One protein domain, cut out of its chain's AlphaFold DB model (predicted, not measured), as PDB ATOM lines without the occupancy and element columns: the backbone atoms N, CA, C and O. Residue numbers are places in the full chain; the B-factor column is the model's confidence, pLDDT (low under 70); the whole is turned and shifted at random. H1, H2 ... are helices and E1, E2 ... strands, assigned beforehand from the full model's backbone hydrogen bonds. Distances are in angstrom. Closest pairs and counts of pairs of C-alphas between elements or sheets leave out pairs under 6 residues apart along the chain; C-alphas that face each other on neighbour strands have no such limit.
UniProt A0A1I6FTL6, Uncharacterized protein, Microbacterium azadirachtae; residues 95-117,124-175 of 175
ATOM      1  N   VAL A  95     242.254 208.426 404.720       62.38
ATOM      2  CA  VAL A  95     242.748 207.210 405.394       62.38
ATOM      3  C   VAL A  95     243.684 207.549 406.558       62.38
ATOM      4  O   VAL A  95     243.558 206.955 407.630       62.38
ATOM      5  N   LEU A  96     244.560 208.550 406.411       53.06
ATOM      6  CA  LEU A  96     245.423 209.004 407.508       53.06
ATOM      7  C   LEU A  96     244.627 209.747 408.602       53.06
ATOM      8  O   LEU A  96     244.937 209.617 409.784       53.06
ATOM      9  N   ALA A  97     243.544 210.440 408.231       60.12
ATOM     10  CA  ALA A  97     242.611 211.059 409.171       60.12
ATOM     11  C   ALA A  97     241.625 210.075 409.829       60.12
ATOM     12  O   ALA A  97     241.002 210.441 410.815       60.12
ATOM     13  N   PHE A  98     241.449 208.840 409.340       52.34
ATOM     14  CA  PHE A  98     240.530 207.863 409.953       52.34
ATOM     15  C   PHE A  98     241.215 206.937 410.971       52.34
ATOM     16  O   PHE A  98     240.561 206.454 411.893       52.34
ATOM     17  N   LEU A  99     242.525 206.691 410.844       54.84
ATOM     18  CA  LEU A  99     243.217 205.673 411.648       54.84
ATOM     19  C   LEU A  99     243.683 206.138 413.040       54.84
ATOM     20  O   LEU A  99     243.817 205.295 413.921       54.84
ATOM     21  N   PHE A 100     243.871 207.440 413.289       56.75
ATOM     22  CA  PHE A 100     244.377 207.937 414.585       56.75
ATOM     23  C   PHE A 100     243.413 208.793 415.435       56.75
ATOM     24  O   PHE A 100     243.435 208.638 416.658       56.75
ATOM     25  N   PRO A 101     242.493 209.618 414.896       57.53
ATOM     26  CA  PRO A 101     241.601 210.405 415.745       57.53
ATOM     27  C   PRO A 101     240.360 209.637 416.199       57.53
ATOM     28  O   PRO A 101     239.744 210.059 417.166       57.53
ATOM     29  N   LEU A 102     239.981 208.505 415.588       55.94
ATOM     30  CA  LEU A 102     238.884 207.684 416.122       55.94
ATOM     31  C   LEU A 102     239.265 207.031 417.452       55.94
ATOM     32  O   LEU A 102     238.448 207.015 418.364       55.94
ATOM     33  N   LEU A 103     240.506 206.567 417.607       56.22
ATOM     34  CA  LEU A 103     241.012 206.092 418.898       56.22
ATOM     35  C   LEU A 103     241.112 207.246 419.900       56.22
ATOM     36  O   LEU A 103     240.630 207.098 421.018       56.22
ATOM     37  N   GLY A 104     241.617 208.414 419.489       54.31
ATOM     38  CA  GLY A 104     241.637 209.618 420.330       54.31
ATOM     39  C   GLY A 104     240.240 210.101 420.748       54.31
ATOM     40  O   GLY A 104     240.020 210.446 421.907       54.31
ATOM     41  N   LEU A 105     239.253 210.048 419.849       57.69
ATOM     42  CA  LEU A 105     237.860 210.434 420.089       57.69
ATOM     43  C   LEU A 105     237.134 209.404 420.958       57.69
ATOM     44  O   LEU A 105     236.435 209.780 421.896       57.69
ATOM     45  N   ILE A 106     237.316 208.108 420.694       63.97
ATOM     46  CA  ILE A 106     236.731 207.027 421.495       63.97
ATOM     47  C   ILE A 106     237.342 207.032 422.896       63.97
ATOM     48  O   ILE A 106     236.606 206.924 423.873       63.97
ATOM     49  N   LEU A 107     238.656 207.229 423.029       58.44
ATOM     50  CA  LEU A 107     239.301 207.396 424.329       58.44
ATOM     51  C   LEU A 107     238.836 208.681 425.025       58.44
ATOM     52  O   LEU A 107     238.592 208.634 426.226       58.44
ATOM     53  N   SER A 108     238.599 209.777 424.296       58.06
ATOM     54  CA  SER A 108     238.024 211.017 424.844       58.06
ATOM     55  C   SER A 108     236.593 210.812 425.370       58.06
ATOM     56  O   SER A 108     236.263 211.227 426.482       58.06
ATOM     57  N   ILE A 109     235.755 210.067 424.642       65.88
ATOM     58  CA  ILE A 109     234.377 209.742 425.046       65.88
ATOM     59  C   ILE A 109     234.355 208.738 426.213       65.88
ATOM     60  O   ILE A 109     233.594 208.911 427.166       65.88
ATOM     61  N   VAL A 110     235.200 207.703 426.188       61.44
ATOM     62  CA  VAL A 110     235.300 206.705 427.269       61.44
ATOM     63  C   VAL A 110     235.898 207.329 428.533       61.44
ATOM     64  O   VAL A 110     235.447 207.012 429.636       61.44
ATOM     65  N   ALA A 111     236.842 208.263 428.396       53.78
ATOM     66  CA  ALA A 111     237.335 209.082 429.498       53.78
ATOM     67  C   ALA A 111     236.216 209.966 430.073       53.78
ATOM     68  O   ALA A 111     235.999 209.962 431.285       53.78
ATOM     69  N   ALA A 112     235.427 210.632 429.222       55.31
ATOM     70  CA  ALA A 112     234.293 211.448 429.658       55.31
ATOM     71  C   ALA A 112     233.186 210.627 430.354       55.31
ATOM     72  O   ALA A 112     232.568 211.106 431.305       55.31
ATOM     73  N   ALA A 113     232.944 209.381 429.935       55.88
ATOM     74  CA  ALA A 113     231.939 208.502 430.539       55.88
ATOM     75  C   ALA A 113     232.406 207.857 431.860       55.88
ATOM     76  O   ALA A 113     231.599 207.694 432.779       55.88
ATOM     77  N   LYS A 114     233.703 207.536 431.996       48.50
ATOM     78  CA  LYS A 114     234.290 207.037 433.255       48.50
ATOM     79  C   LYS A 114     234.365 208.119 434.336       48.50
ATOM     80  O   LYS A 114     234.173 207.808 435.508       48.50
ATOM     81  N   LEU A 115     234.525 209.383 433.941       48.12
ATOM     82  CA  LEU A 115     234.479 210.550 434.834       48.12
ATOM     83  C   LEU A 115     233.133 210.735 435.535       48.12
ATOM     84  O   LEU A 115     233.067 211.255 436.642       48.12
ATOM     85  N   ARG A 116     232.050 210.337 434.869       51.19
ATOM     86  CA  ARG A 116     230.677 210.627 435.299       51.19
ATOM     87  C   ARG A 116     230.079 209.557 436.209       51.19
ATOM     88  O   ARG A 116     229.081 209.828 436.865       51.19
ATOM     89  N   LYS A 117     230.645 208.344 436.231       47.03
ATOM     90  CA  LYS A 117     230.033 207.177 436.898       47.03
ATOM     91  C   LYS A 117     230.712 206.710 438.180       47.03
ATOM     92  O   LYS A 117     230.154 205.859 438.865       47.03
ATOM     93  N   LEU A 124     241.639 209.991 443.326       55.53
ATOM     94  CA  LEU A 124     242.183 209.155 442.243       55.53
ATOM     95  C   LEU A 124     241.526 209.447 440.886       55.53
ATOM     96  O   LEU A 124     242.189 209.427 439.851       55.53
ATOM     97  N   ALA A 125     240.236 209.793 440.894       56.72
ATOM     98  CA  ALA A 125     239.521 210.192 439.686       56.72
ATOM     99  C   ALA A 125     240.031 211.537 439.140       56.72
ATOM    100  O   ALA A 125     240.259 211.656 437.941       56.72
ATOM    101  N   VAL A 126     240.283 212.523 440.009       66.94
ATOM    102  CA  VAL A 126     240.793 213.845 439.605       66.94
ATOM    103  C   VAL A 126     242.214 213.753 439.045       66.94
ATOM    104  O   VAL A 126     242.498 214.362 438.014       66.94
ATOM    105  N   ALA A 127     243.080 212.930 439.644       68.81
ATOM    106  CA  ALA A 127     244.420 212.682 439.108       68.81
ATOM    107  C   ALA A 127     244.371 212.095 437.684       68.81
ATOM    108  O   ALA A 127     245.105 212.546 436.805       68.81
ATOM    109  N   GLY A 128     243.455 211.152 437.430       63.28
ATOM    110  CA  GLY A 128     243.262 210.566 436.101       63.28
ATOM    111  C   GLY A 128     242.826 211.580 435.036       63.28
ATOM    112  O   GLY A 128     243.290 211.509 433.902       63.28
ATOM    113  N   ILE A 129     241.990 212.557 435.402       72.94
ATOM    114  CA  ILE A 129     241.531 213.625 434.492       72.94
ATOM    115  C   ILE A 129     242.681 214.538 434.098       72.94
ATOM    116  O   ILE A 129     242.842 214.854 432.923       72.94
ATOM    117  N   ILE A 130     243.473 214.968 435.080       78.94
ATOM    118  CA  ILE A 130     244.571 215.908 434.853       78.94
ATOM    119  C   ILE A 130     245.628 215.260 433.961       78.94
ATOM    120  O   ILE A 130     246.064 215.868 432.988       78.94
ATOM    121  N   ILE A 131     245.987 214.005 434.236       77.81
ATOM    122  CA  ILE A 131     246.954 213.264 433.420       77.81
ATOM    123  C   ILE A 131     246.425 213.087 431.991       77.81
ATOM    124  O   ILE A 131     247.157 213.341 431.037       77.81
ATOM    125  N   ALA A 132     245.146 212.733 431.827       65.62
ATOM    126  CA  ALA A 132     244.531 212.619 430.506       65.62
ATOM    127  C   ALA A 132     244.516 213.959 429.748       65.62
ATOM    128  O   ALA A 132     244.818 213.989 428.558       65.62
ATOM    129  N   ALA A 133     244.220 215.070 430.429       74.81
ATOM    130  CA  ALA A 133     244.220 216.400 429.826       74.81
ATOM    131  C   ALA A 133     245.626 216.835 429.383       74.81
ATOM    132  O   ALA A 133     245.786 217.365 428.288       74.81
ATOM    133  N   VAL A 134     246.650 216.576 430.200       81.69
ATOM    134  CA  VAL A 134     248.045 216.889 429.856       81.69
ATOM    135  C   VAL A 134     248.507 216.073 428.652       81.69
ATOM    136  O   VAL A 134     249.057 216.645 427.714       81.69
ATOM    137  N   ILE A 135     248.245 214.763 428.643       77.25
ATOM    138  CA  ILE A 135     248.605 213.891 427.516       77.25
ATOM    139  C   ILE A 135     247.903 214.357 426.236       77.25
ATOM    140  O   ILE A 135     248.553 214.466 425.201       77.25
ATOM    141  N   LEU A 136     246.621 214.721 426.320       76.12
ATOM    142  CA  LEU A 136     245.850 215.234 425.187       76.12
ATOM    143  C   LEU A 136     246.431 216.542 424.634       76.12
ATOM    144  O   LEU A 136     246.551 216.699 423.424       76.12
ATOM    145  N   ILE A 137     246.827 217.478 425.498       81.25
ATOM    146  CA  ILE A 137     247.439 218.739 425.057       81.25
ATOM    147  C   ILE A 137     248.773 218.467 424.357       81.25
ATOM    148  O   ILE A 137     249.025 219.014 423.284       81.25
ATOM    149  N   VAL A 138     249.614 217.607 424.935       81.12
ATOM    150  CA  VAL A 138     250.912 217.240 424.349       81.12
ATOM    151  C   VAL A 138     250.729 216.550 422.997       81.12
ATOM    152  O   VAL A 138     251.432 216.887 422.048       81.12
ATOM    153  N   GLU A 139     249.763 215.638 422.884       75.06
ATOM    154  CA  GLU A 139     249.437 214.947 421.635       75.06
ATOM    155  C   GLU A 139     248.974 215.932 420.553       75.06
ATOM    156  O   GLU A 139     249.491 215.911 419.439       75.06
ATOM    157  N   ILE A 140     248.070 216.858 420.892       80.00
ATOM    158  CA  ILE A 140     247.599 217.891 419.960       80.00
ATOM    159  C   ILE A 140     248.765 218.747 419.465       80.00
ATOM    160  O   ILE A 140     248.895 218.972 418.264       80.00
ATOM    161  N   VAL A 141     249.633 219.209 420.369       84.69
ATOM    162  CA  VAL A 141     250.800 220.022 420.001       84.69
ATOM    163  C   VAL A 141     251.743 219.235 419.088       84.69
ATOM    164  O   VAL A 141     252.183 219.761 418.065       84.69
ATOM    165  N   ALA A 142     252.012 217.967 419.404       77.19
ATOM    166  CA  ALA A 142     252.855 217.102 418.585       77.19
ATOM    167  C   ALA A 142     252.269 216.874 417.182       77.19
ATOM    168  O   ALA A 142     252.999 216.957 416.195       77.19
ATOM    169  N   ILE A 143     250.953 216.656 417.075       78.44
ATOM    170  CA  ILE A 143     250.255 216.501 415.793       78.44
ATOM    171  C   ILE A 143     250.341 217.792 414.978       78.44
ATOM    172  O   ILE A 143     250.677 217.742 413.798       78.44
ATOM    173  N   VAL A 144     250.083 218.953 415.588       83.69
ATOM    174  CA  VAL A 144     250.139 220.248 414.890       83.69
ATOM    175  C   VAL A 144     251.537 220.503 414.332       83.69
ATOM    176  O   VAL A 144     251.673 220.830 413.154       83.69
ATOM    177  N   ILE A 145     252.583 220.305 415.138       83.81
ATOM    178  CA  ILE A 145     253.972 220.474 414.689       83.81
ATOM    179  C   ILE A 145     254.307 219.458 413.590       83.81
ATOM    180  O   ILE A 145     254.881 219.833 412.567       83.81
ATOM    181  N   GLY A 146     253.909 218.196 413.761       79.75
ATOM    182  CA  GLY A 146     254.131 217.136 412.781       79.75
ATOM    183  C   GLY A 146     253.488 217.448 411.431       79.75
ATOM    184  O   GLY A 146     254.157 217.361 410.407       79.75
ATOM    185  N   VAL A 147     252.227 217.890 411.423       79.31
ATOM    186  CA  VAL A 147     251.513 218.280 410.199       79.31
ATOM    187  C   VAL A 147     252.170 219.492 409.544       79.31
ATOM    188  O   VAL A 147     252.326 219.488 408.325       79.31
ATOM    189  N   MET A 148     252.592 220.499 410.314       78.75
ATOM    190  CA  MET A 148     253.299 221.664 409.771       78.75
ATOM    191  C   MET A 148     254.600 221.242 409.085       78.75
ATOM    192  O   MET A 148     254.792 221.532 407.907       78.75
ATOM    193  N   VAL A 149     255.479 220.514 409.777       80.38
ATOM    194  CA  VAL A 149     256.773 220.074 409.224       80.38
ATOM    195  C   VAL A 149     256.572 219.157 408.019       80.38
ATOM    196  O   VAL A 149     257.185 219.369 406.976       80.38
ATOM    197  N   PHE A 150     255.669 218.183 408.129       76.75
ATOM    198  CA  PHE A 150     255.364 217.252 407.049       76.75
ATOM    199  C   PHE A 150     254.813 217.971 405.816       76.75
ATOM    200  O   PHE A 150     255.285 217.728 404.709       76.75
ATOM    201  N   SER A 151     253.874 218.906 405.996       75.94
ATOM    202  CA  SER A 151     253.311 219.680 404.885       75.94
ATOM    203  C   SER A 151     254.389 220.504 404.180       75.94
ATOM    204  O   SER A 151     254.438 220.504 402.955       75.94
ATOM    205  N   ASN A 152     255.296 221.145 404.930       77.94
ATOM    206  CA  ASN A 152     256.408 221.904 404.352       77.94
ATOM    207  C   ASN A 152     257.367 221.009 403.542       77.94
ATOM    208  O   ASN A 152     257.757 221.371 402.435       77.94
ATOM    209  N   ILE A 153     257.715 219.822 404.052       79.56
ATOM    210  CA  ILE A 153     258.611 218.879 403.359       79.56
ATOM    211  C   ILE A 153     257.947 218.303 402.105       79.56
ATOM    212  O   ILE A 153     258.587 218.213 401.062       79.56
ATOM    213  N   VAL A 154     256.664 217.937 402.179       78.81
ATOM    214  CA  VAL A 154     255.923 217.422 401.019       78.81
ATOM    215  C   VAL A 154     255.824 218.486 399.933       78.81
ATOM    216  O   VAL A 154     256.063 218.171 398.776       78.81
ATOM    217  N   GLN A 155     255.537 219.744 400.280       78.25
ATOM    218  CA  GLN A 155     255.526 220.846 399.309       78.25
ATOM    219  C   GLN A 155     256.897 221.010 398.632       78.25
ATOM    220  O   GLN A 155     256.959 221.044 397.406       78.25
ATOM    221  N   MET A 156     257.988 220.981 399.405       72.94
ATOM    222  CA  MET A 156     259.356 221.011 398.870       72.94
ATOM    223  C   MET A 156     259.625 219.827 397.921       72.94
ATOM    224  O   MET A 156     260.131 220.010 396.816       72.94
ATOM    225  N   CYS A 157     259.230 218.611 398.300       77.00
ATOM    226  CA  CYS A 157     259.376 217.429 397.450       77.00
ATOM    227  C   CYS A 157     258.496 217.458 396.189       77.00
ATOM    228  O   CYS A 157     258.888 216.895 395.169       77.00
ATOM    229  N   LEU A 158     257.328 218.110 396.230       78.75
ATOM    230  CA  LEU A 158     256.459 218.287 395.064       78.75
ATOM    231  C   LEU A 158     257.041 219.286 394.052       78.75
ATOM    232  O   LEU A 158     256.844 219.095 392.855       78.75
ATOM    233  N   GLU A 159     257.760 220.316 394.509       78.75
ATOM    234  CA  GLU A 159     258.444 221.277 393.629       78.75
ATOM    235  C   GLU A 159     259.732 220.710 393.016       78.75
ATOM    236  O   GLU A 159     259.990 220.917 391.832       78.75
ATOM    237  N   LEU A 160     260.539 219.993 393.807       77.12
ATOM    238  CA  LEU A 160     261.814 219.416 393.362       77.12
ATOM    239  C   LEU A 160     261.622 218.116 392.555       77.12
ATOM    240  O   LEU A 160     262.378 217.859 391.622       77.12
ATOM    241  N   GLY A 161     260.588 217.322 392.847       74.88
ATOM    242  CA  GLY A 161     260.331 216.018 392.221       74.88
ATOM    243  C   GLY A 161     261.033 214.844 392.931       74.88
ATOM    244  O   GLY A 161     261.850 215.054 393.833       74.88
ATOM    245  N   PRO A 162     260.718 213.582 392.573       76.62
ATOM    246  CA  PRO A 162     261.321 212.408 393.206       76.62
ATOM    247  C   PRO A 162     262.825 212.329 392.898       76.62
ATOM    248  O   PRO A 162     263.234 212.394 391.738       76.62
ATOM    249  N   GLY A 163     263.655 212.202 393.933       74.19
ATOM    250  CA  GLY A 163     265.114 212.250 393.834       74.19
ATOM    251  C   GLY A 163     265.795 212.646 395.148       74.19
ATOM    252  O   GLY A 163     265.146 212.968 396.143       74.19
ATOM    253  N   THR A 164     267.127 212.609 395.164       81.00
ATOM    254  CA  THR A 164     267.945 213.077 396.293       81.00
ATOM    255  C   THR A 164     268.448 214.492 396.009       81.00
ATOM    256  O   THR A 164     269.282 214.683 395.123       81.00
ATOM    257  N   TRP A 165     267.976 215.476 396.765       76.38
ATOM    258  CA  TRP A 165     268.291 216.894 396.591       76.38
ATOM    259  C   TRP A 165     269.186 217.388 397.728       76.38
ATOM    260  O   TRP A 165     268.936 217.096 398.894       76.38
ATOM    261  N   GLN A 166     270.236 218.147 397.409       80.12
ATOM    262  CA  GLN A 166     271.120 218.758 398.408       80.12
ATOM    263  C   GLN A 166     270.736 220.228 398.597       80.12
ATOM    264  O   GLN A 166     271.083 221.069 397.768       80.12
ATOM    265  N   VAL A 167     270.041 220.553 399.689       75.88
ATOM    266  CA  VAL A 167     269.662 221.935 400.028       75.88
ATOM    267  C   VAL A 167     270.448 222.350 401.273       75.88
ATOM    268  O   VAL A 167     270.335 221.713 402.317       75.88
ATOM    269  N   ASN A 168     271.290 223.387 401.168       75.00
ATOM    270  CA  ASN A 168     272.177 223.858 402.251       75.00
ATOM    271  C   ASN A 168     273.064 222.757 402.889       75.00
ATOM    272  O   ASN A 168     273.302 222.754 404.094       75.00
ATOM    273  N   GLY A 169     273.553 221.800 402.090       80.12
ATOM    274  CA  GLY A 169     274.454 220.734 402.556       80.12
ATOM    275  C   GLY A 169     273.777 219.576 403.302       80.12
ATOM    276  O   GLY A 169     274.474 218.694 403.796       80.12
ATOM    277  N   SER A 170     272.440 219.557 403.372       78.50
ATOM    278  CA  SER A 170     271.653 218.434 403.894       78.50
ATOM    279  C   SER A 170     270.935 217.707 402.754       78.50
ATOM    280  O   SER A 170     270.326 218.345 401.892       78.50
ATOM    281  N   THR A 171     271.017 216.371 402.747       80.44
ATOM    282  CA  THR A 171     270.427 215.521 401.703       80.44
ATOM    283  C   THR A 171     268.965 215.233 402.015       80.44
ATOM    284  O   THR A 171     268.655 214.520 402.967       80.44
ATOM    285  N   TYR A 172     268.071 215.750 401.181       76.56
ATOM    286  CA  TYR A 172     266.636 215.503 401.233       76.56
ATOM    287  C   TYR A 172     266.274 214.484 400.155       76.56
ATOM    288  O   TYR A 172     266.419 214.749 398.966       76.56
ATOM    289  N   THR A 173     265.844 213.293 400.571       82.12
ATOM    290  CA  THR A 173     265.382 212.251 399.644       82.12
ATOM    291  C   THR A 173     263.867 212.310 399.560       82.12
ATOM    292  O   THR A 173     263.185 212.063 400.552       82.12
ATOM    293  N   CYS A 174     263.363 212.645 398.379       77.19
ATOM    294  CA  CYS A 174     261.947 212.652 398.051       77.19
ATOM    295  C   CYS A 174     261.643 211.385 397.244       77.19
ATOM    296  O   CYS A 174     262.243 211.181 396.187       77.19
ATOM    297  N   GLY A 175     260.758 210.524 397.746       65.12
ATOM    298  CA  GLY A 175     260.386 209.244 397.137       65.12
ATOM    299  C   GLY A 175     258.916 208.929 397.331       65.12
ATOM    300  O   GLY A 175     258.313 209.517 398.257       65.12
TER     301      GLY A 175
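Overview. This is residues 95 to 117 and 124 to 175 of the 175 residues of an uncharacterized protein of Microbacterium azadirachtae (UniProt A0A1I6FTL6). One very long helix, H3, makes the length of the model, and a shorter helical arm, H1 followed by H2, runs beside its first part in a narrow open V, nearest to it at the ends by the cut. At the other end of H3 a small two-stranded hairpin, E1 and E2, is set crosswise, well away from that arm. The printed part has 75 residues, with three named helices and two named strands in the order H1, H2, H3, E1, E2; the sheet's order is E1 - E2, antiparallel, and the class is mostly helix. The whole is extended, with a radius of gyration of the C-alphas of 18.9 A, and its outline is a rod spanning 57 by 26 by 12 A.

Arrangement. The printed part begins with H1, residues 95 to 99, and a tight link of one residue leads to H2, residues 101 to 117. H1 and H2 meet only through their link. Across the cut follows H3, residues 124 to 160. H2 and H3 only just touch, with 3 pairs of C-alphas within 8 A; the closest are those of Leu 115 and Ala 125, 7.0 A apart. H2 touches H3 with its residues 111 to 115 alone, and H3 touches H2 with its residues 125 to 129 alone. The two helices run opposite ways at a shallow tilt of 12 degrees, and their centres are 18.5 A apart. H1 and H3 are apart. Every O i to N i+4 pair is within hydrogen-bond range in H1 and H3, while in H2 it is 11 of 13. Next come E1, residues 163 to 167, and E2, residues 170 to 174, which form a hairpin. They are antiparallel neighbours, with 151 degrees between their N-to-C directions. C-alphas 164 and 173 face each other at 4.3 A, and C-alphas 167 and 170 at 5.6 A. Across the pair, N 165 and O 172 are within hydrogen-bond range at 2.8 A, as are N 172 and O 165, also at 2.8 A. The closest C-alphas of H3 and E2 are those of Cys 157 and Cys 174, 5.5 A apart, the one pair of the two elements within 8 A. H1 and H2 are both apart from E1 and from E2.

Along the chain. H1, from Val 95 to Leu 99, is short and begins at C-alpha 95, (242.748, 207.210, 405.394). H2, from Pro 101 to Lys 117, measures 24.3 A from first to last C-alpha. H3, from Leu 124 to Leu 160, has 37 residues and is the longest helix, 53.7 A from C-alpha 124 at (242.183, 209.155, 442.243) to C-alpha 160 at (261.814, 219.416, 393.362). E1, from Gly 163 to Val 167, measures 12.4 A. E2, from Ser 170 to Cys 174, measures 12.7 A and ends at C-alpha 174, (261.947, 212.652, 398.051).

Size, cuts and confidence. The two C-alphas farthest apart are those of Lys 117 and Gly 169, at 57.8 A. Residues 118 to 123 are not printed, and C-alphas 117 and 124 are 13.4 A apart across this cut. The links H1 to H2, H3 to E1 and E1 to E2 are tight. Three stretches stand free: residues 95 to 103, of which 95 to 99 belong to H1 and 101 to 103 to H2; residues 140 to 152, which belong to H3; and residues 166 to 171. The mean pLDDT of the printed part is 70.1, and 30 residues are under 70: residues 95 to 117, 124 to 128, 132 and 175, the last being the chain's last residue.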